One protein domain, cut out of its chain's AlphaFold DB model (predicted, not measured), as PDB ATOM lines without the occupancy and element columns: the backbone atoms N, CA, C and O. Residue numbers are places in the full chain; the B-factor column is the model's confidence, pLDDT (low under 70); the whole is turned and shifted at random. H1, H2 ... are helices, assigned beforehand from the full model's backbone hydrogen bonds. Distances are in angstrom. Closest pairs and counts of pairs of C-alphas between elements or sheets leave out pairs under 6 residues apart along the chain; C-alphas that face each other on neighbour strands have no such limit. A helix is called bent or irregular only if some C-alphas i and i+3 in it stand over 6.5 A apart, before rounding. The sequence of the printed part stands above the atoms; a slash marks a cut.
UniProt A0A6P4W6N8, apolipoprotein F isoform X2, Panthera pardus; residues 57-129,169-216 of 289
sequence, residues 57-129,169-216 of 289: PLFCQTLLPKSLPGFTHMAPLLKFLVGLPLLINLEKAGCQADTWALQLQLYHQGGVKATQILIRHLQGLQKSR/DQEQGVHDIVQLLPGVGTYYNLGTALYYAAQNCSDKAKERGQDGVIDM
ATOM      1  N   PRO A  57      23.816 -17.939   4.040       62.16
ATOM      2  CA  PRO A  57      22.651 -18.589   3.453       62.16
ATOM      3  C   PRO A  57      21.736 -17.614   2.701       62.16
ATOM      4  O   PRO A  57      20.993 -18.054   1.823       62.16
ATOM      5  N   LEU A  58      21.779 -16.312   3.008       72.19
ATOM      6  CA  LEU A  58      21.009 -15.302   2.282       72.19
ATOM      7  C   LEU A  58      21.578 -15.078   0.878       72.19
ATOM      8  O   LEU A  58      20.816 -14.989  -0.083       72.19
ATOM      9  N   PHE A  59      22.904 -15.083   0.737       82.31
ATOM     10  CA  PHE A  59      23.579 -14.898  -0.546       82.31
ATOM     11  C   PHE A  59      23.226 -16.019  -1.534       82.31
ATOM     12  O   PHE A  59      22.740 -15.755  -2.634       82.31
ATOM     13  N   CYS A  60      23.353 -17.281  -1.123       88.88
ATOM     14  CA  CYS A  60      23.008 -18.417  -1.982       88.88
ATOM     15  C   CYS A  60      21.527 -18.435  -2.379       88.88
ATOM     16  O   CYS A  60      21.195 -18.727  -3.527       88.88
ATOM     17  N   GLN A  61      20.634 -18.035  -1.469       88.50
ATOM     18  CA  GLN A  61      19.215 -17.903  -1.791       88.50
ATOM     19  C   GLN A  61      18.972 -16.852  -2.871       88.50
ATOM     20  O   GLN A  61      18.188 -17.105  -3.784       88.50
ATOM     21  N   THR A  62      19.657 -15.709  -2.820       89.75
ATOM     22  CA  THR A  62      19.499 -14.661  -3.841       89.75
ATOM     23  C   THR A  62      19.984 -15.072  -5.233       89.75
ATOM     24  O   THR A  62      19.431 -14.598  -6.219       89.75
ATOM     25  N   LEU A  63      20.936 -16.006  -5.328       91.81
ATOM     26  CA  LEU A  63      21.462 -16.518  -6.601       91.81
ATOM     27  C   LEU A  63      20.594 -17.606  -7.244       91.81
ATOM     28  O   LEU A  63      20.791 -17.960  -8.410       91.81
ATOM     29  N   LEU A  64      19.646 -18.176  -6.499       93.44
ATOM     30  CA  LEU A  64      18.792 -19.232  -7.024       93.44
ATOM     31  C   LEU A  64      17.888 -18.702  -8.150       93.44
ATOM     32  O   LEU A  64      17.300 -17.631  -8.013       93.44
ATOM     33  N   PRO A  65      17.622 -19.507  -9.196       93.25
ATOM     34  CA  PRO A  65      16.721 -19.105 -10.278       93.25
ATOM     35  C   PRO A  65      15.322 -18.691  -9.801       93.25
ATOM     36  O   PRO A  65      14.701 -17.803 -10.370       93.25
ATOM     37  N   LYS A  66      14.827 -19.304  -8.717       91.69
ATOM     38  CA  LYS A  66      13.517 -18.994  -8.118       91.69
ATOM     39  C   LYS A  66      13.414 -17.576  -7.539       91.69
ATOM     40  O   LYS A  66      12.304 -17.139  -7.257       91.69
ATOM     41  N   SER A  67      14.544 -16.904  -7.331       91.06
ATOM     42  CA  SER A  67      14.605 -15.514  -6.871       91.06
ATOM     43  C   SER A  67      14.311 -14.526  -8.002       91.06
ATOM     44  O   SER A  67      14.005 -13.370  -7.735       91.06
ATOM     45  N   LEU A  68      14.331 -14.991  -9.257       91.62
ATOM     46  CA  LEU A  68      13.881 -14.224 -10.409       91.62
ATOM     47  C   LEU A  68      12.344 -14.288 -10.512       91.62
ATOM     48  O   LEU A  68      11.771 -15.388 -10.550       91.62
ATOM     49  N   PRO A  69      11.645 -13.142 -10.575       88.88
ATOM     50  CA  PRO A  69      10.189 -13.115 -10.678       88.88
ATOM     51  C   PRO A  69       9.669 -13.905 -11.876       88.88
ATOM     52  O   PRO A  69      10.236 -13.896 -12.959       88.88
ATOM     53  N   GLY A  70       8.564 -14.626 -11.701       85.69
ATOM     54  CA  GLY A  70       7.960 -15.375 -12.806       85.69
ATOM     55  C   GLY A  70       8.753 -16.604 -13.278       85.69
ATOM     56  O   GLY A  70       8.198 -17.396 -14.041       85.69
ATOM     57  N   PHE A  71       9.970 -16.853 -12.775       89.38
ATOM     58  CA  PHE A  71      10.791 -18.005 -13.168       89.38
ATOM     59  C   PHE A  71      10.051 -19.338 -12.998       89.38
ATOM     60  O   PHE A  71      10.048 -20.190 -13.886       89.38
ATOM     61  N   THR A  72       9.341 -19.517 -11.882       88.88
ATOM     62  CA  THR A  72       8.562 -20.734 -11.597       88.88
ATOM     63  C   THR A  72       7.412 -20.971 -12.578       88.88
ATOM     64  O   THR A  72       6.953 -22.107 -12.702       88.88
ATOM     65  N   HIS A  73       6.991 -19.957 -13.332       86.69
ATOM     66  CA  HIS A  73       5.906 -20.026 -14.314       86.69
ATOM     67  C   HIS A  73       6.407 -20.140 -15.760       86.69
ATOM     68  O   HIS A  73       5.602 -20.337 -16.667       86.69
ATOM     69  N   MET A  74       7.721 -20.059 -15.988       85.44
ATOM     70  CA  MET A  74       8.312 -20.214 -17.318       85.44
ATOM     71  C   MET A  74       8.094 -21.618 -17.896       85.44
ATOM     72  O   MET A  74       7.958 -22.609 -17.164       85.44
ATOM     73  N   ALA A  75       8.129 -21.712 -19.228       87.44
ATOM     74  CA  ALA A  75       8.131 -22.991 -19.927       87.44
ATOM     75  C   ALA A  75       9.330 -23.863 -19.486       87.44
ATOM     76  O   ALA A  75      10.403 -23.316 -19.204       87.44
ATOM     77  N   PRO A  76       9.196 -25.205 -19.448       88.00
ATOM     78  CA  PRO A  76      10.249 -26.102 -18.963       88.00
ATOM     79  C   PRO A  76      11.610 -25.888 -19.633       88.00
ATOM     80  O   PRO A  76      12.628 -25.836 -18.949       88.00
ATOM     81  N   LEU A  77      11.625 -25.686 -20.953       86.62
ATOM     82  CA  LEU A  77      12.859 -25.429 -21.692       86.62
ATOM     83  C   LEU A  77      13.537 -24.121 -21.257       86.62
ATOM     84  O   LEU A  77      14.747 -24.091 -21.074       86.62
ATOM     85  N   LEU A  78      12.773 -23.046 -21.053       89.31
ATOM     86  CA  LEU A  78      13.328 -21.754 -20.635       89.31
ATOM     87  C   LEU A  78      13.883 -21.829 -19.209       89.31
ATOM     88  O   LEU A  78      14.983 -21.343 -18.959       89.31
ATOM     89  N   LYS A  79      13.189 -22.533 -18.303       92.25
ATOM     90  CA  LYS A  79      13.709 -22.836 -16.957       92.25
ATOM     91  C   LYS A  79      15.035 -23.579 -17.022       92.25
ATOM     92  O   LYS A  79      15.956 -23.233 -16.287       92.25
ATOM     93  N   PHE A  80      15.131 -24.568 -17.906       93.38
ATOM     94  CA  PHE A  80      16.347 -25.348 -18.095       93.38
ATOM     95  C   PHE A  80      17.505 -24.478 -18.603       93.38
ATOM     96  O   PHE A  80      18.597 -24.507 -18.038       93.38
ATOM     97  N   LEU A  81      17.259 -23.654 -19.628       92.88
ATOM     98  CA  LEU A  81      18.275 -22.785 -20.225       92.88
ATOM     99  C   LEU A  81      18.774 -21.702 -19.269       92.88
ATOM    100  O   LEU A  81      19.974 -21.469 -19.209       92.88
ATOM    101  N   VAL A  82      17.881 -21.076 -18.502       95.19
ATOM    102  CA  VAL A  82      18.243 -20.091 -17.471       95.19
ATOM    103  C   VAL A  82      18.933 -20.768 -16.284       95.19
ATOM    104  O   VAL A  82      19.904 -20.247 -15.741       95.19
ATOM    105  N   GLY A  83      18.465 -21.952 -15.884       96.06
ATOM    106  CA  GLY A  83      19.002 -22.684 -14.742       96.06
ATOM    107  C   GLY A  83      20.414 -23.230 -14.963       96.06
ATOM    108  O   GLY A  83      21.188 -23.272 -14.015       96.06
ATOM    109  N   LEU A  84      20.786 -23.612 -16.189       95.81
ATOM    110  CA  LEU A  84      22.126 -24.121 -16.523       95.81
ATOM    111  C   LEU A  84      23.283 -23.183 -16.125       95.81
ATOM    112  O   LEU A  84      24.169 -23.620 -15.393       95.81
ATOM    113  N   PRO A  85      23.336 -21.919 -16.582       95.50
ATOM    114  CA  PRO A  85      24.375 -20.991 -16.155       95.50
ATOM    115  C   PRO A  85      24.232 -20.639 -14.670       95.50
ATOM    116  O   PRO A  85      25.242 -20.587 -13.975       95.50
ATOM    117  N   LEU A  86      23.012 -20.509 -14.133       96.62
ATOM    118  CA  LEU A  86      22.816 -20.241 -12.703       96.62
ATOM    119  C   LEU A  86      23.295 -21.394 -11.799       96.62
ATOM    120  O   LEU A  86      23.761 -21.154 -10.690       96.62
ATOM    121  N   LEU A  87      23.288 -22.639 -12.281       96.62
ATOM    122  CA  LEU A  87      23.935 -23.762 -11.598       96.62
ATOM    123  C   LEU A  87      25.440 -23.534 -11.457       96.62
ATOM    124  O   LEU A  87      25.993 -23.719 -10.375       96.62
ATOM    125  N   ILE A  88      26.097 -23.133 -12.547       94.31
ATOM    126  CA  ILE A  88      27.539 -22.877 -12.549       94.31
ATOM    127  C   ILE A  88      27.845 -21.652 -11.677       94.31
ATOM    128  O   ILE A  88      28.826 -21.652 -10.942       94.31
ATOM    129  N   ASN A  89      26.985 -20.633 -11.697       94.44
ATOM    130  CA  ASN A  89      27.066 -19.491 -10.790       94.44
ATOM    131  C   ASN A  89      27.042 -19.928  -9.312       94.44
ATOM    132  O   ASN A  89      27.943 -19.551  -8.565       94.44
ATOM    133  N   LEU A  90      26.084 -20.773  -8.912       94.12
ATOM    134  CA  LEU A  90      25.989 -21.315  -7.550       94.12
ATOM    135  C   LEU A  90      27.212 -22.165  -7.177       94.12
ATOM    136  O   LEU A  90      27.726 -22.051  -6.066       94.12
ATOM    137  N   GLU A  91      27.711 -22.981  -8.112       92.62
ATOM    138  CA  GLU A  91      28.943 -23.763  -7.933       92.62
ATOM    139  C   GLU A  91      30.140 -22.840  -7.652       92.62
ATOM    140  O   GLU A  91      30.892 -23.065  -6.704       92.62
ATOM    141  N   LYS A  92      30.290 -21.761  -8.432       89.69
ATOM    142  CA  LYS A  92      31.350 -20.754  -8.253       89.69
ATOM    143  C   LYS A  92      31.186 -19.940  -6.974       89.69
ATOM    144  O   LYS A  92      32.188 -19.538  -6.390       89.69
ATOM    145  N   ALA A  93      29.952 -19.727  -6.534       89.81
ATOM    146  CA  ALA A  93      29.624 -19.056  -5.284       89.81
ATOM    147  C   ALA A  93      29.825 -19.945  -4.041       89.81
ATOM    148  O   ALA A  93      29.763 -19.437  -2.927       89.81
ATOM    149  N   GLY A  94      30.079 -21.251  -4.199       89.38
ATOM    150  CA  GLY A  94      30.258 -22.182  -3.078       89.38
ATOM    151  C   GLY A  94      28.952 -22.699  -2.459       89.38
ATOM    152  O   GLY A  94      28.979 -23.313  -1.393       89.38
ATOM    153  N   CYS A  95      27.815 -22.515  -3.132       91.44
ATOM    154  CA  CYS A  95      26.478 -22.851  -2.640       91.44
ATOM    155  C   CYS A  95      26.130 -24.342  -2.823       91.44
ATOM    156  O   CYS A  95      25.188 -24.690  -3.526       91.44
ATOM    157  N   GLN A  96      26.885 -25.244  -2.186       89.56
ATOM    158  CA  GLN A  96      26.847 -26.699  -2.439       89.56
ATOM    159  C   GLN A  96      25.446 -27.341  -2.382       89.56
ATOM    160  O   GLN A  96      25.070 -28.090  -3.285       89.56
ATOM    161  N   ALA A  97      24.665 -27.057  -1.333       90.12
ATOM    162  CA  ALA A  97      23.333 -27.647  -1.165       90.12
ATOM    163  C   ALA A  97      22.366 -27.205  -2.279       90.12
ATOM    164  O   ALA A  97      21.638 -28.024  -2.845       90.12
ATOM    165  N   ASP A  98      22.408 -25.919  -2.627       93.00
ATOM    166  CA  ASP A  98      21.594 -25.316  -3.679       93.00
ATOM    167  C   ASP A  98      22.021 -25.786  -5.075       93.00
ATOM    168  O   ASP A  98      21.167 -26.093  -5.910       93.00
ATOM    169  N   THR A  99      23.331 -25.929  -5.314       94.50
ATOM    170  CA  THR A  99      23.883 -26.516  -6.543       94.50
ATOM    171  C   THR A  99      23.344 -27.927  -6.750       94.50
ATOM    172  O   THR A  99      22.833 -28.231  -7.825       94.50
ATOM    173  N   TRP A 100      23.390 -28.787  -5.727       94.50
ATOM    174  CA  TRP A 100      22.888 -30.158  -5.836       94.50
ATOM    175  C   TRP A 100      21.386 -30.204  -6.144       94.50
ATOM    176  O   TRP A 100      20.944 -30.937  -7.035       94.50
ATOM    177  N   ALA A 101      20.597 -29.388  -5.441       95.00
ATOM    178  CA  ALA A 101      19.156 -29.314  -5.645       95.00
ATOM    179  C   ALA A 101      18.802 -28.845  -7.065       95.00
ATOM    180  O   ALA A 101      17.970 -29.468  -7.733       95.00
ATOM    181  N   LEU A 102      19.455 -27.788  -7.557       96.06
ATOM    182  CA  LEU A 102      19.229 -27.278  -8.908       96.06
ATOM    183  C   LEU A 102      19.713 -28.267  -9.976       96.06
ATOM    184  O   LEU A 102      19.035 -28.471 -10.981       96.06
ATOM    185  N   GLN A 103      20.842 -28.941  -9.754       96.00
ATOM    186  CA  GLN A 103      21.367 -29.947 -10.675       96.00
ATOM    187  C   GLN A 103      20.384 -31.104 -10.870       96.00
ATOM    188  O   GLN A 103      20.151 -31.530 -12.002       96.00
ATOM    189  N   LEU A 104      19.762 -31.580  -9.787       95.94
ATOM    190  CA  LEU A 104      18.743 -32.624  -9.860       95.94
ATOM    191  C   LEU A 104      17.526 -32.171 -10.684       95.94
ATOM    192  O   LEU A 104      17.019 -32.936 -11.506       95.94
ATOM    193  N   GLN A 105      17.085 -30.921 -10.512       93.69
ATOM    194  CA  GLN A 105      15.988 -30.352 -11.303       93.69
ATOM    195  C   GLN A 105      16.338 -30.276 -12.792       93.69
ATOM    196  O   GLN A 105      15.518 -30.644 -13.634       93.69
ATOM    197  N   LEU A 106      17.557 -29.854 -13.129       94.44
ATOM    198  CA  LEU A 106      18.020 -29.786 -14.514       94.44
ATOM    199  C   LEU A 106      18.140 -31.180 -15.138       94.44
ATOM    200  O   LEU A 106      17.704 -31.377 -16.268       94.44
ATOM    201  N   TYR A 107      18.633 -32.175 -14.400       93.69
ATOM    202  CA  TYR A 107      18.656 -33.564 -14.866       93.69
ATOM    203  C   TYR A 107      17.265 -34.127 -15.127       93.69
ATOM    204  O   TYR A 107      17.089 -34.861 -16.096       93.69
ATOM    205  N   HIS A 108      16.277 -33.772 -14.310       91.25
ATOM    206  CA  HIS A 108      14.893 -34.156 -14.559       91.25
ATOM    207  C   HIS A 108      14.319 -33.472 -15.815       91.25
ATOM    208  O   HIS A 108      13.525 -34.072 -16.529       91.25
ATOM    209  N   GLN A 109      14.706 -32.225 -16.097       88.12
ATOM    210  CA  GLN A 109      14.188 -31.453 -17.235       88.12
ATOM    211  C   GLN A 109      14.859 -31.790 -18.574       88.12
ATOM    212  O   GLN A 109      14.169 -31.893 -19.584       88.12
ATOM    213  N   GLY A 110      16.185 -31.924 -18.593       82.56
ATOM    214  CA  GLY A 110      16.983 -32.100 -19.813       82.56
ATOM    215  C   GLY A 110      17.743 -33.422 -19.889       82.56
ATOM    216  O   GLY A 110      18.515 -33.630 -20.818       82.56
ATOM    217  N   GLY A 111      17.581 -34.319 -18.914       87.94
ATOM    218  CA  GLY A 111      18.311 -35.583 -18.850       87.94
ATOM    219  C   GLY A 111      19.767 -35.422 -18.399       87.94
ATOM    220  O   GLY A 111      20.432 -34.414 -18.647       87.94
ATOM    221  N   VAL A 112      20.304 -36.451 -17.739       88.75
ATOM    222  CA  VAL A 112      21.651 -36.410 -17.136       88.75
ATOM    223  C   VAL A 112      22.738 -36.131 -18.181       88.75
ATOM    224  O   VAL A 112      23.548 -35.219 -18.017       88.75
ATOM    225  N   LYS A 113      22.740 -36.888 -19.285       85.31
ATOM    226  CA  LYS A 113      23.801 -36.827 -20.302       85.31
ATOM    227  C   LYS A 113      23.854 -35.473 -21.012       85.31
ATOM    228  O   LYS A 113      24.935 -34.897 -21.118       85.31
ATOM    229  N   ALA A 114      22.716 -34.963 -21.487       84.25
ATOM    230  CA  ALA A 114      22.679 -33.685 -22.196       84.25
ATOM    231  C   ALA A 114      23.031 -32.522 -21.258       84.25
ATOM    232  O   ALA A 114      23.878 -31.698 -21.601       84.25
ATOM    233  N   THR A 115      22.492 -32.521 -20.035       88.62
ATOM    234  CA  THR A 115      22.817 -31.506 -19.020       88.62
ATOM    235  C   THR A 115      24.318 -31.464 -18.719       88.62
ATOM    236  O   THR A 115      24.924 -30.397 -18.751       88.62
ATOM    237  N   GLN A 116      24.961 -32.615 -18.501       90.50
ATOM    238  CA  GLN A 116      26.409 -32.680 -18.256       90.50
ATOM    239  C   GLN A 116      27.241 -32.179 -19.442       90.50
ATOM    240  O   GLN A 116      28.262 -31.515 -19.248       90.50
ATOM    241  N   ILE A 117      26.826 -32.503 -20.670       86.50
ATOM    242  CA  ILE A 117      27.487 -32.019 -21.885       86.50
ATOM    243  C   ILE A 117      27.410 -30.490 -21.945       86.50
ATOM    244  O   ILE A 117      28.436 -29.843 -22.154       86.50
ATOM    245  N   LEU A 118      26.237 -29.911 -21.699       88.38
ATOM    246  CA  LEU A 118      26.029 -28.462 -21.735       88.38
ATOM    247  C   LEU A 118      26.807 -27.735 -20.642       88.38
ATOM    248  O   LEU A 118      27.477 -26.752 -20.945       88.38
ATOM    249  N   ILE A 119      26.808 -28.250 -19.408       90.38
ATOM    250  CA  ILE A 119      27.633 -27.705 -18.317       90.38
ATOM    251  C   ILE A 119      29.104 -27.674 -18.739       90.38
ATOM    252  O   ILE A 119      29.760 -26.639 -18.625       90.38
ATOM    253  N   ARG A 120      29.618 -28.777 -19.303       88.38
ATOM    254  CA  ARG A 120      31.004 -28.844 -19.782       88.38
ATOM    255  C   ARG A 120      31.276 -27.822 -20.883       88.38
ATOM    256  O   ARG A 120      32.333 -27.198 -20.866       88.38
ATOM    257  N   HIS A 121      30.357 -27.649 -21.830       85.12
ATOM    258  CA  HIS A 121      30.507 -26.653 -22.890       85.12
ATOM    259  C   HIS A 121      30.535 -25.230 -22.331       85.12
ATOM    260  O   HIS A 121      31.458 -24.489 -22.653       85.12
ATOM    261  N   LEU A 122      29.605 -24.877 -21.442       86.88
ATOM    262  CA  LEU A 122      29.540 -23.559 -20.804       86.88
ATOM    263  C   LEU A 122      30.780 -23.254 -19.949       86.88
ATOM    264  O   LEU A 122      31.292 -22.138 -19.965       86.88
ATOM    265  N   GLN A 123      31.306 -24.247 -19.233       86.81
ATOM    266  CA  GLN A 123      32.577 -24.123 -18.510       86.81
ATOM    267  C   GLN A 123      33.783 -24.033 -19.456       86.81
ATOM    268  O   GLN A 123      34.777 -23.379 -19.143       86.81
ATOM    269  N   GLY A 124      33.705 -24.686 -20.616       80.31
ATOM    270  CA  GLY A 124      34.720 -24.622 -21.663       80.31
ATOM    271  C   GLY A 124      34.844 -23.236 -22.295       80.31
ATOM    272  O   GLY A 124      35.962 -22.829 -22.601       80.31
ATOM    273  N   LEU A 125      33.736 -22.493 -22.423       76.56
ATOM    274  CA  LEU A 125      33.739 -21.126 -22.967       76.56
ATOM    275  C   LEU A 125      34.673 -20.193 -22.180       76.56
ATOM    276  O   LEU A 125      35.433 -19.445 -22.783       76.56
ATOM    277  N   GLN A 126      34.699 -20.309 -20.849       70.94
ATOM    278  CA  GLN A 126      35.568 -19.500 -19.985       70.94
ATOM    279  C   GLN A 126      37.058 -19.872 -20.101       70.94
ATOM    280  O   GLN A 126      37.933 -19.038 -19.892       70.94
ATOM    281  N   LYS A 127      37.375 -21.136 -20.406       69.88
ATOM    282  CA  LYS A 127      38.747 -21.677 -20.350       69.88
ATOM    283  C   LYS A 127      39.529 -21.547 -21.660       69.88
ATOM    284  O   LYS A 127      40.661 -22.020 -21.739       69.88
ATOM    285  N   SER A 128      38.940 -20.984 -22.710       58.47
ATOM    286  CA  SER A 128      39.461 -21.149 -24.067       58.47
ATOM    287  C   SER A 128      40.742 -20.343 -24.360       58.47
ATOM    288  O   SER A 128      40.686 -19.213 -24.834       58.47
ATOM    289  N   ARG A 129      41.918 -20.971 -24.170       53.88
ATOM    290  CA  ARG A 129      43.113 -20.795 -25.027       53.88
ATOM    291  C   ARG A 129      43.675 -22.173 -25.423       53.88
ATOM    292  O   ARG A 129      43.827 -23.035 -24.567       53.88
ATOM    293  N   ASP A 169      14.440  -4.357  -9.439       86.25
ATOM    294  CA  ASP A 169      15.323  -3.814  -8.397       86.25
ATOM    295  C   ASP A 169      16.052  -4.907  -7.613       86.25
ATOM    296  O   ASP A 169      17.242  -4.805  -7.322       86.25
ATOM    297  N   GLN A 170      15.343  -5.994  -7.294       86.12
ATOM    298  CA  GLN A 170      15.927  -7.122  -6.571       86.12
ATOM    299  C   GLN A 170      17.050  -7.786  -7.371       86.12
ATOM    300  O   GLN A 170      18.087  -8.144  -6.821       86.12
ATOM    301  N   GLU A 171      16.826  -7.983  -8.665       92.19
ATOM    302  CA  GLU A 171      17.768  -8.648  -9.551       92.19
ATOM    303  C   GLU A 171      18.960  -7.719  -9.831       92.19
ATOM    304  O   GLU A 171      20.103  -8.167  -9.765       92.19
ATOM    305  N   GLN A 172      18.709  -6.421 -10.019       91.88
ATOM    306  CA  GLN A 172      19.747  -5.402 -10.158       91.88
ATOM    307  C   GLN A 172      20.642  -5.325  -8.913       91.88
ATOM    308  O   GLN A 172      21.863  -5.323  -9.038       91.88
ATOM    309  N   GLY A 173      20.064  -5.367  -7.709       89.31
ATOM    310  CA  GLY A 173      20.838  -5.392  -6.466       89.31
ATOM    311  C   GLY A 173      21.753  -6.617  -6.348       89.31
ATOM    312  O   GLY A 173      22.874  -6.508  -5.851       89.31
ATOM    313  N   VAL A 174      21.318  -7.783  -6.841       91.38
ATOM    314  CA  VAL A 174      22.176  -8.978  -6.912       91.38
ATOM    315  C   VAL A 174      23.265  -8.793  -7.965       91.38
ATOM    316  O   VAL A 174      24.432  -9.051  -7.665       91.38
ATOM    317  N   HIS A 175      22.913  -8.310  -9.162       90.75
ATOM    318  CA  HIS A 175      23.859  -8.018 -10.242       90.75
ATOM    319  C   HIS A 175      25.007  -7.113  -9.763       90.75
ATOM    320  O   HIS A 175      26.177  -7.435  -9.986       90.75
ATOM    321  N   ASP A 176      24.683  -6.045  -9.032       89.50
ATOM    322  CA  ASP A 176      25.647  -5.058  -8.542       89.50
ATOM    323  C   ASP A 176      26.704  -5.662  -7.606       89.50
ATOM    324  O   ASP A 176      27.852  -5.209  -7.588       89.50
ATOM    325  N   ILE A 177      26.334  -6.710  -6.865       86.50
ATOM    326  CA  ILE A 177      27.223  -7.445  -5.960       86.50
ATOM    327  C   ILE A 177      28.020  -8.497  -6.737       86.50
ATOM    328  O   ILE A 177      29.248  -8.558  -6.645       86.50
ATOM    329  N   VAL A 178      27.341  -9.345  -7.513       88.12
ATOM    330  CA  VAL A 178      27.970 -10.512  -8.154       88.12
ATOM    331  C   VAL A 178      28.885 -10.137  -9.309       88.12
ATOM    332  O   VAL A 178      29.812 -10.888  -9.606       88.12
ATOM    333  N   GLN A 179      28.692  -8.975  -9.940       85.56
ATOM    334  CA  GLN A 179      29.597  -8.493 -10.985       85.56
ATOM    335  C   GLN A 179      31.029  -8.297 -10.469       85.56
ATOM    336  O   GLN A 179      31.977  -8.372 -11.249       85.56
ATOM    337  N   LEU A 180      31.217  -8.110  -9.159       79.94
ATOM    338  CA  LEU A 180      32.534  -7.965  -8.535       79.94
ATOM    339  C   LEU A 180      33.245  -9.310  -8.329       79.94
ATOM    340  O   LEU A 180      34.443  -9.338  -8.061       79.94
ATOM    341  N   LEU A 181      32.522 -10.423  -8.462       80.50
ATOM    342  CA  LEU A 181      33.006 -11.770  -8.190       80.50
ATOM    343  C   LEU A 181      33.428 -12.462  -9.497       80.50
ATOM    344  O   LEU A 181      32.567 -12.763 -10.335       80.50
ATOM    345  N   PRO A 182      34.731 -12.751  -9.691       75.62
ATOM    346  CA  PRO A 182      35.196 -13.489 -10.860       75.62
ATOM    347  C   PRO A 182      34.519 -14.858 -10.966       75.62
ATOM    348  O   PRO A 182      34.326 -15.561  -9.971       75.62
ATOM    349  N   GLY A 183      34.123 -15.250 -12.170       81.62
ATOM    350  CA  GLY A 183      33.376 -16.476 -12.448       81.62
ATOM    351  C   GLY A 183      31.898 -16.414 -12.069       81.62
ATOM    352  O   GLY A 183      31.062 -16.855 -12.849       81.62
ATOM    353  N   VAL A 184      31.548 -15.857 -10.910       89.44
ATOM    354  CA  VAL A 184      30.154 -15.758 -10.447       89.44
ATOM    355  C   VAL A 184      29.376 -14.781 -11.340       89.44
ATOM    356  O   VAL A 184      28.352 -15.172 -11.904       89.44
ATOM    357  N   GLY A 185      29.895 -13.564 -11.551       89.00
ATOM    358  CA  GLY A 185      29.257 -12.538 -12.391       89.00
ATOM    359  C   GLY A 185      29.008 -12.999 -13.830       89.00
ATOM    360  O   GLY A 185      27.896 -12.865 -14.332       89.00
ATOM    361  N   THR A 186      29.986 -13.670 -14.447       91.62
ATOM    362  CA  THR A 186      29.888 -14.217 -15.813       91.62
ATOM    363  C   THR A 186      28.656 -15.098 -16.004       91.62
ATOM    364  O   THR A 186      27.849 -14.884 -16.912       91.62
ATOM    365  N   TYR A 187      28.487 -16.099 -15.138       93.50
ATOM    366  CA  TYR A 187      27.380 -17.044 -15.263       93.50
ATOM    367  C   TYR A 187      26.049 -16.461 -14.782       93.50
ATOM    368  O   TYR A 187      25.003 -16.820 -15.322       93.50
ATOM    369  N   TYR A 188      26.075 -15.529 -13.827       95.00
ATOM    370  CA  TYR A 188      24.880 -14.788 -13.436       95.00
ATOM    371  C   TYR A 188      24.336 -13.951 -14.601       95.00
ATOM    372  O   TYR A 188      23.153 -14.030 -14.928       95.00
ATOM    373  N   ASN A 189      25.212 -13.217 -15.288       94.88
ATOM    374  CA  ASN A 189      24.868 -12.382 -16.438       94.88
ATOM    375  C   ASN A 189      24.353 -13.211 -17.617       94.88
ATOM    376  O   ASN A 189      23.356 -12.853 -18.237       94.88
ATOM    377  N   LEU A 190      24.947 -14.379 -17.870       93.88
ATOM    378  CA  LEU A 190      24.443 -15.301 -18.888       93.88
ATOM    379  C   LEU A 190      23.044 -15.850 -18.546       93.88
ATOM    380  O   LEU A 190      22.174 -15.912 -19.415       93.88
ATOM    381  N   GLY A 191      22.813 -16.243 -17.291       94.69
ATOM    382  CA  GLY A 191      21.507 -16.734 -16.845       94.69
ATOM    383  C   GLY A 191      20.427 -15.659 -16.876       94.69
ATOM    384  O   GLY A 191      19.328 -15.902 -17.378       94.69
ATOM    385  N   THR A 192      20.750 -14.455 -16.409       95.56
ATOM    386  CA  THR A 192      19.815 -13.324 -16.396       95.56
ATOM    387  C   THR A 192      19.540 -12.777 -17.796       95.56
ATOM    388  O   THR A 192      18.404 -12.405 -18.077       95.56
ATOM    389  N   ALA A 193      20.500 -12.838 -18.725       95.50
ATOM    390  CA  ALA A 193      20.260 -12.536 -20.138       95.50
ATOM    391  C   ALA A 193      19.193 -13.455 -20.751       95.50
ATOM    392  O   ALA A 193      18.249 -12.986 -21.386       95.50
ATOM    393  N   LEU A 194      19.298 -14.768 -20.515       94.56
ATOM    394  CA  LEU A 194      18.304 -15.743 -20.978       94.56
ATOM    395  C   LEU A 194      16.946 -15.546 -20.295       94.56
ATOM    396  O   LEU A 194      15.909 -15.701 -20.938       94.56
ATOM    397  N   TYR A 195      16.949 -15.180 -19.012       94.38
ATOM    398  CA  TYR A 195      15.740 -14.863 -18.258       94.38
ATOM    399  C   TYR A 195      15.015 -13.656 -18.864       94.38
ATOM    400  O   TYR A 195      13.836 -13.761 -19.192       94.38
ATOM    401  N   TYR A 196      15.709 -12.540 -19.091       93.56
ATOM    402  CA  TYR A 196      15.098 -11.354 -19.688       93.56
ATOM    403  C   TYR A 196      14.657 -11.607 -21.133       93.56
ATOM    404  O   TYR A 196      13.578 -11.162 -21.523       93.56
ATOM    405  N   ALA A 197      15.404 -12.406 -21.903       91.12
ATOM    406  CA  ALA A 197      14.986 -12.816 -23.242       91.12
ATOM    407  C   ALA A 197      13.683 -13.635 -23.205       91.12
ATOM    408  O   ALA A 197      12.765 -13.373 -23.981       91.12
ATOM    409  N   ALA A 198      13.560 -14.577 -22.262       89.12
ATOM    410  CA  ALA A 198      12.349 -15.373 -22.043       89.12
ATOM    411  C   ALA A 198      11.126 -14.524 -21.652       89.12
ATOM    412  O   ALA A 198       9.990 -14.912 -21.933       89.12
ATOM    413  N   GLN A 199      11.362 -13.371 -21.025       86.81
ATOM    414  CA  GLN A 199      10.334 -12.418 -20.611       86.81
ATOM    415  C   GLN A 199      10.024 -11.354 -21.680       86.81
ATOM    416  O   GLN A 199       9.184 -10.492 -21.441       86.81
ATOM    417  N   ASN A 200      10.631 -11.436 -22.872       87.06
ATOM    418  CA  ASN A 200      10.555 -10.436 -23.951       87.06
ATOM    419  C   ASN A 200      11.173  -9.065 -23.607       87.06
ATOM    420  O   ASN A 200      10.871  -8.065 -24.254       87.06
ATOM    421  N   CYS A 201      12.090  -9.017 -22.643       90.56
ATOM    422  CA  CYS A 201      12.866  -7.831 -22.288       90.56
ATOM    423  C   CYS A 201      14.191  -7.814 -23.066       90.56
ATOM    424  O   CYS A 201      15.257  -8.073 -22.508       90.56
ATOM    425  N   SER A 202      14.124  -7.559 -24.377       89.19
ATOM    426  CA  SER A 202      15.284  -7.676 -25.278       89.19
ATOM    427  C   SER A 202      16.434  -6.731 -24.916       89.19
ATOM    428  O   SER A 202      17.593  -7.137 -24.975       89.19
ATOM    429  N   ASP A 203      16.134  -5.492 -24.524       92.31
ATOM    430  CA  ASP A 203      17.169  -4.502 -24.200       92.31
ATOM    431  C   ASP A 203      17.958  -4.917 -22.956       92.31
ATOM    432  O   ASP A 203      19.186  -5.004 -22.997       92.31
ATOM    433  N   LYS A 204      17.248  -5.315 -21.892       93.31
ATOM    434  CA  LYS A 204      17.865  -5.841 -20.670       93.31
ATOM    435  C   LYS A 204      18.610  -7.153 -20.928       93.31
ATOM    436  O   LYS A 204      19.716  -7.353 -20.437       93.31
ATOM    437  N   ALA A 205      18.059  -8.041 -21.756       93.31
ATOM    438  CA  ALA A 205      18.735  -9.279 -22.146       93.31
ATOM    439  C   ALA A 205      20.066  -9.012 -22.863       93.31
ATOM    440  O   ALA A 205      21.065  -9.679 -22.587       93.31
ATOM    441  N   LYS A 206      20.091  -8.020 -23.760       93.06
ATOM    442  CA  LYS A 206      21.298  -7.589 -24.469       93.06
ATOM    443  C   LYS A 206      22.326  -6.999 -23.508       93.06
ATOM    444  O   LYS A 206      23.486  -7.390 -23.593       93.06
ATOM    445  N   GLU A 207      21.905  -6.129 -22.593       93.38
ATOM    446  CA  GLU A 207      22.761  -5.548 -21.548       93.38
ATOM    447  C   GLU A 207      23.470  -6.650 -20.747       93.38
ATOM    448  O   GLU A 207      24.699  -6.695 -20.683       93.38
ATOM    449  N   ARG A 208      22.712  -7.626 -20.230       93.81
ATOM    450  CA  ARG A 208      23.283  -8.740 -19.455       93.81
ATOM    451  C   ARG A 208      24.125  -9.682 -20.299       93.81
ATOM    452  O   ARG A 208      25.140 -10.186 -19.829       93.81
ATOM    453  N   GLY A 209      23.754  -9.892 -21.558       92.38
ATOM    454  CA  GLY A 209      24.564 -10.659 -22.498       92.38
ATOM    455  C   GLY A 209      25.929 -10.010 -22.738       92.38
ATOM    456  O   GLY A 209      26.951 -10.693 -22.689       92.38
ATOM    457  N   GLN A 210      25.956  -8.691 -22.942       91.75
ATOM    458  CA  GLN A 210      27.189  -7.920 -23.110       91.75
ATOM    459  C   GLN A 210      28.057  -7.980 -21.854       91.75
ATOM    460  O   GLN A 210      29.239  -8.315 -21.946       91.75
ATOM    461  N   ASP A 211      27.467  -7.751 -20.683       91.56
ATOM    462  CA  ASP A 211      28.171  -7.849 -19.407       91.56
ATOM    463  C   ASP A 211      28.736  -9.250 -19.157       91.56
ATOM    464  O   ASP A 211      29.865  -9.386 -18.690       91.56
ATOM    465  N   GLY A 212      28.004 -10.303 -19.534       90.38
ATOM    466  CA  GLY A 212      28.476 -11.683 -19.443       90.38
ATOM    467  C   GLY A 212      29.686 -11.965 -20.335       90.38
ATOM    468  O   GLY A 212      30.607 -12.660 -19.911       90.38
ATOM    469  N   VAL A 213      29.726 -11.408 -21.551       88.19
ATOM    470  CA  VAL A 213      30.876 -11.546 -22.464       88.19
ATOM    471  C   VAL A 213      32.092 -10.778 -21.944       88.19
ATOM    472  O   VAL A 213      33.204 -11.310 -21.966       88.19
ATOM    473  N   ILE A 214      31.891  -9.555 -21.449       87.50
ATOM    474  CA  ILE A 214      32.965  -8.741 -20.864       87.50
ATOM    475  C   ILE A 214      33.547  -9.445 -19.635       87.50
ATOM    476  O   ILE A 214      34.765  -9.609 -19.535       87.50
ATOM    477  N   ASP A 215      32.683  -9.925 -18.739       88.12
ATOM    478  CA  ASP A 215      33.086 -10.655 -17.539       88.12
ATOM    479  C   ASP A 215      33.819 -11.956 -17.883       88.12
ATOM    480  O   ASP A 215      34.844 -12.258 -17.274       88.12
ATOM    481  N   MET A 216      33.361 -12.689 -18.903       87.50
ATOM    482  CA  MET A 216      34.032 -13.901 -19.374       87.50
ATOM    483  C   MET A 216      35.448 -13.602 -19.879       87.50
ATOM    484  O   MET A 216      36.392 -14.310 -19.520       87.50
TER     485      MET A 216
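This is residues 57 to 129 and 169 to 216 of the 289 residues of the protein "apolipoprotein F isoform X2" of Panthera pardus (UniProt A0A6P4W6N8). What shape do the helices make? H3, H2, H6 and H7 lie side by side in a row, neighbours running opposite ways; H1 and H5 pack on one side of this row, while H4 packs on its other side, crossing H2 at a slant. What is it made of? The printed part has 121 residues with seven named helices, H1 to H7 in chain order, and no named strand; the class is all helix. How large is it? It is compact and rounded, with a radius of gyration of the C-alphas of 13.1 A and spans of 38 by 33 by 29 A.

What does the first helix meet? H1, residues 57 to 63, touches H2, residues 76 to 93, at its residues 86 to 93 alone, with a steep tilt of 45 degrees, opposite ways; the closest C-alphas, of Leu 63 and Leu 90, are 6.7 A apart. What else touches H2, the hub? H3, residues 96 to 110, makes a hairpin with it at a shallow tilt of 25 degrees, C-alphas 90 and 99 being closest at 5.7 A. H4, residues 112 to 126, touches residues 84 to 88 of H2 at a steep tilt of 55 degrees, C-alphas 84 and 119 being closest at 6.8 A, and H3 and H4 touch only at the corner, only just, with 3 pairs of C-alphas within 8 A. H6, residues 184 to 198, touches H2 at a shallow tilt of 14 degrees, opposite ways, C-alphas 82 and 191 being closest at 4.7 A. What lies beyond H6? H5, residues 169 to 178, forms a hairpin with H6 at 29 degrees, touching its residues 184 to 189 alone; C-alphas 178 and 185 are closest, at 4.9 A. H7, residues 202 to 216, forms another hairpin with H6 at 21 degrees, C-alphas 193 and 205 being closest at 4.1 A, while H5 and H7 are apart. Are the helix backbones complete? Every O i to N i+4 pair is within hydrogen-bond range in H1, H3, H6 and H7; the counts are 12 of 14 in H2, 10 of 11 in H4 and 5 of 6 in H5.

Where are the anchors? C-alpha 57, where H1 begins, is at (22.651, -18.589, 3.453), and C-alpha 216, where H7 ends, is at (34.032, -13.901, -19.374). How long are the helices? From first to last C-alpha, H2 measures 24.7 A, H4 22.1 A, H6 21.3 A, H3 20.7 A and H7 20.6 A. Does H2 run straight? It has a kink of 33 degrees near residue 83; it is neither bent nor irregular, but only just: C-alphas 82 and 85 are 6.3 A apart.

How far does it reach? The two C-alphas farthest apart, of His 73 and Arg 129, are 38.7 A apart. Where is the chain cut? Residues 130 to 168 are not printed, and C-alphas 129 and 169 are 36.6 A apart across the cut. Which link is long, and where is confidence low? The link from H1 to H2, residues 64 to 75, is long; the model's pLDDT is under 70 at residue 57 and residues 127 to 129.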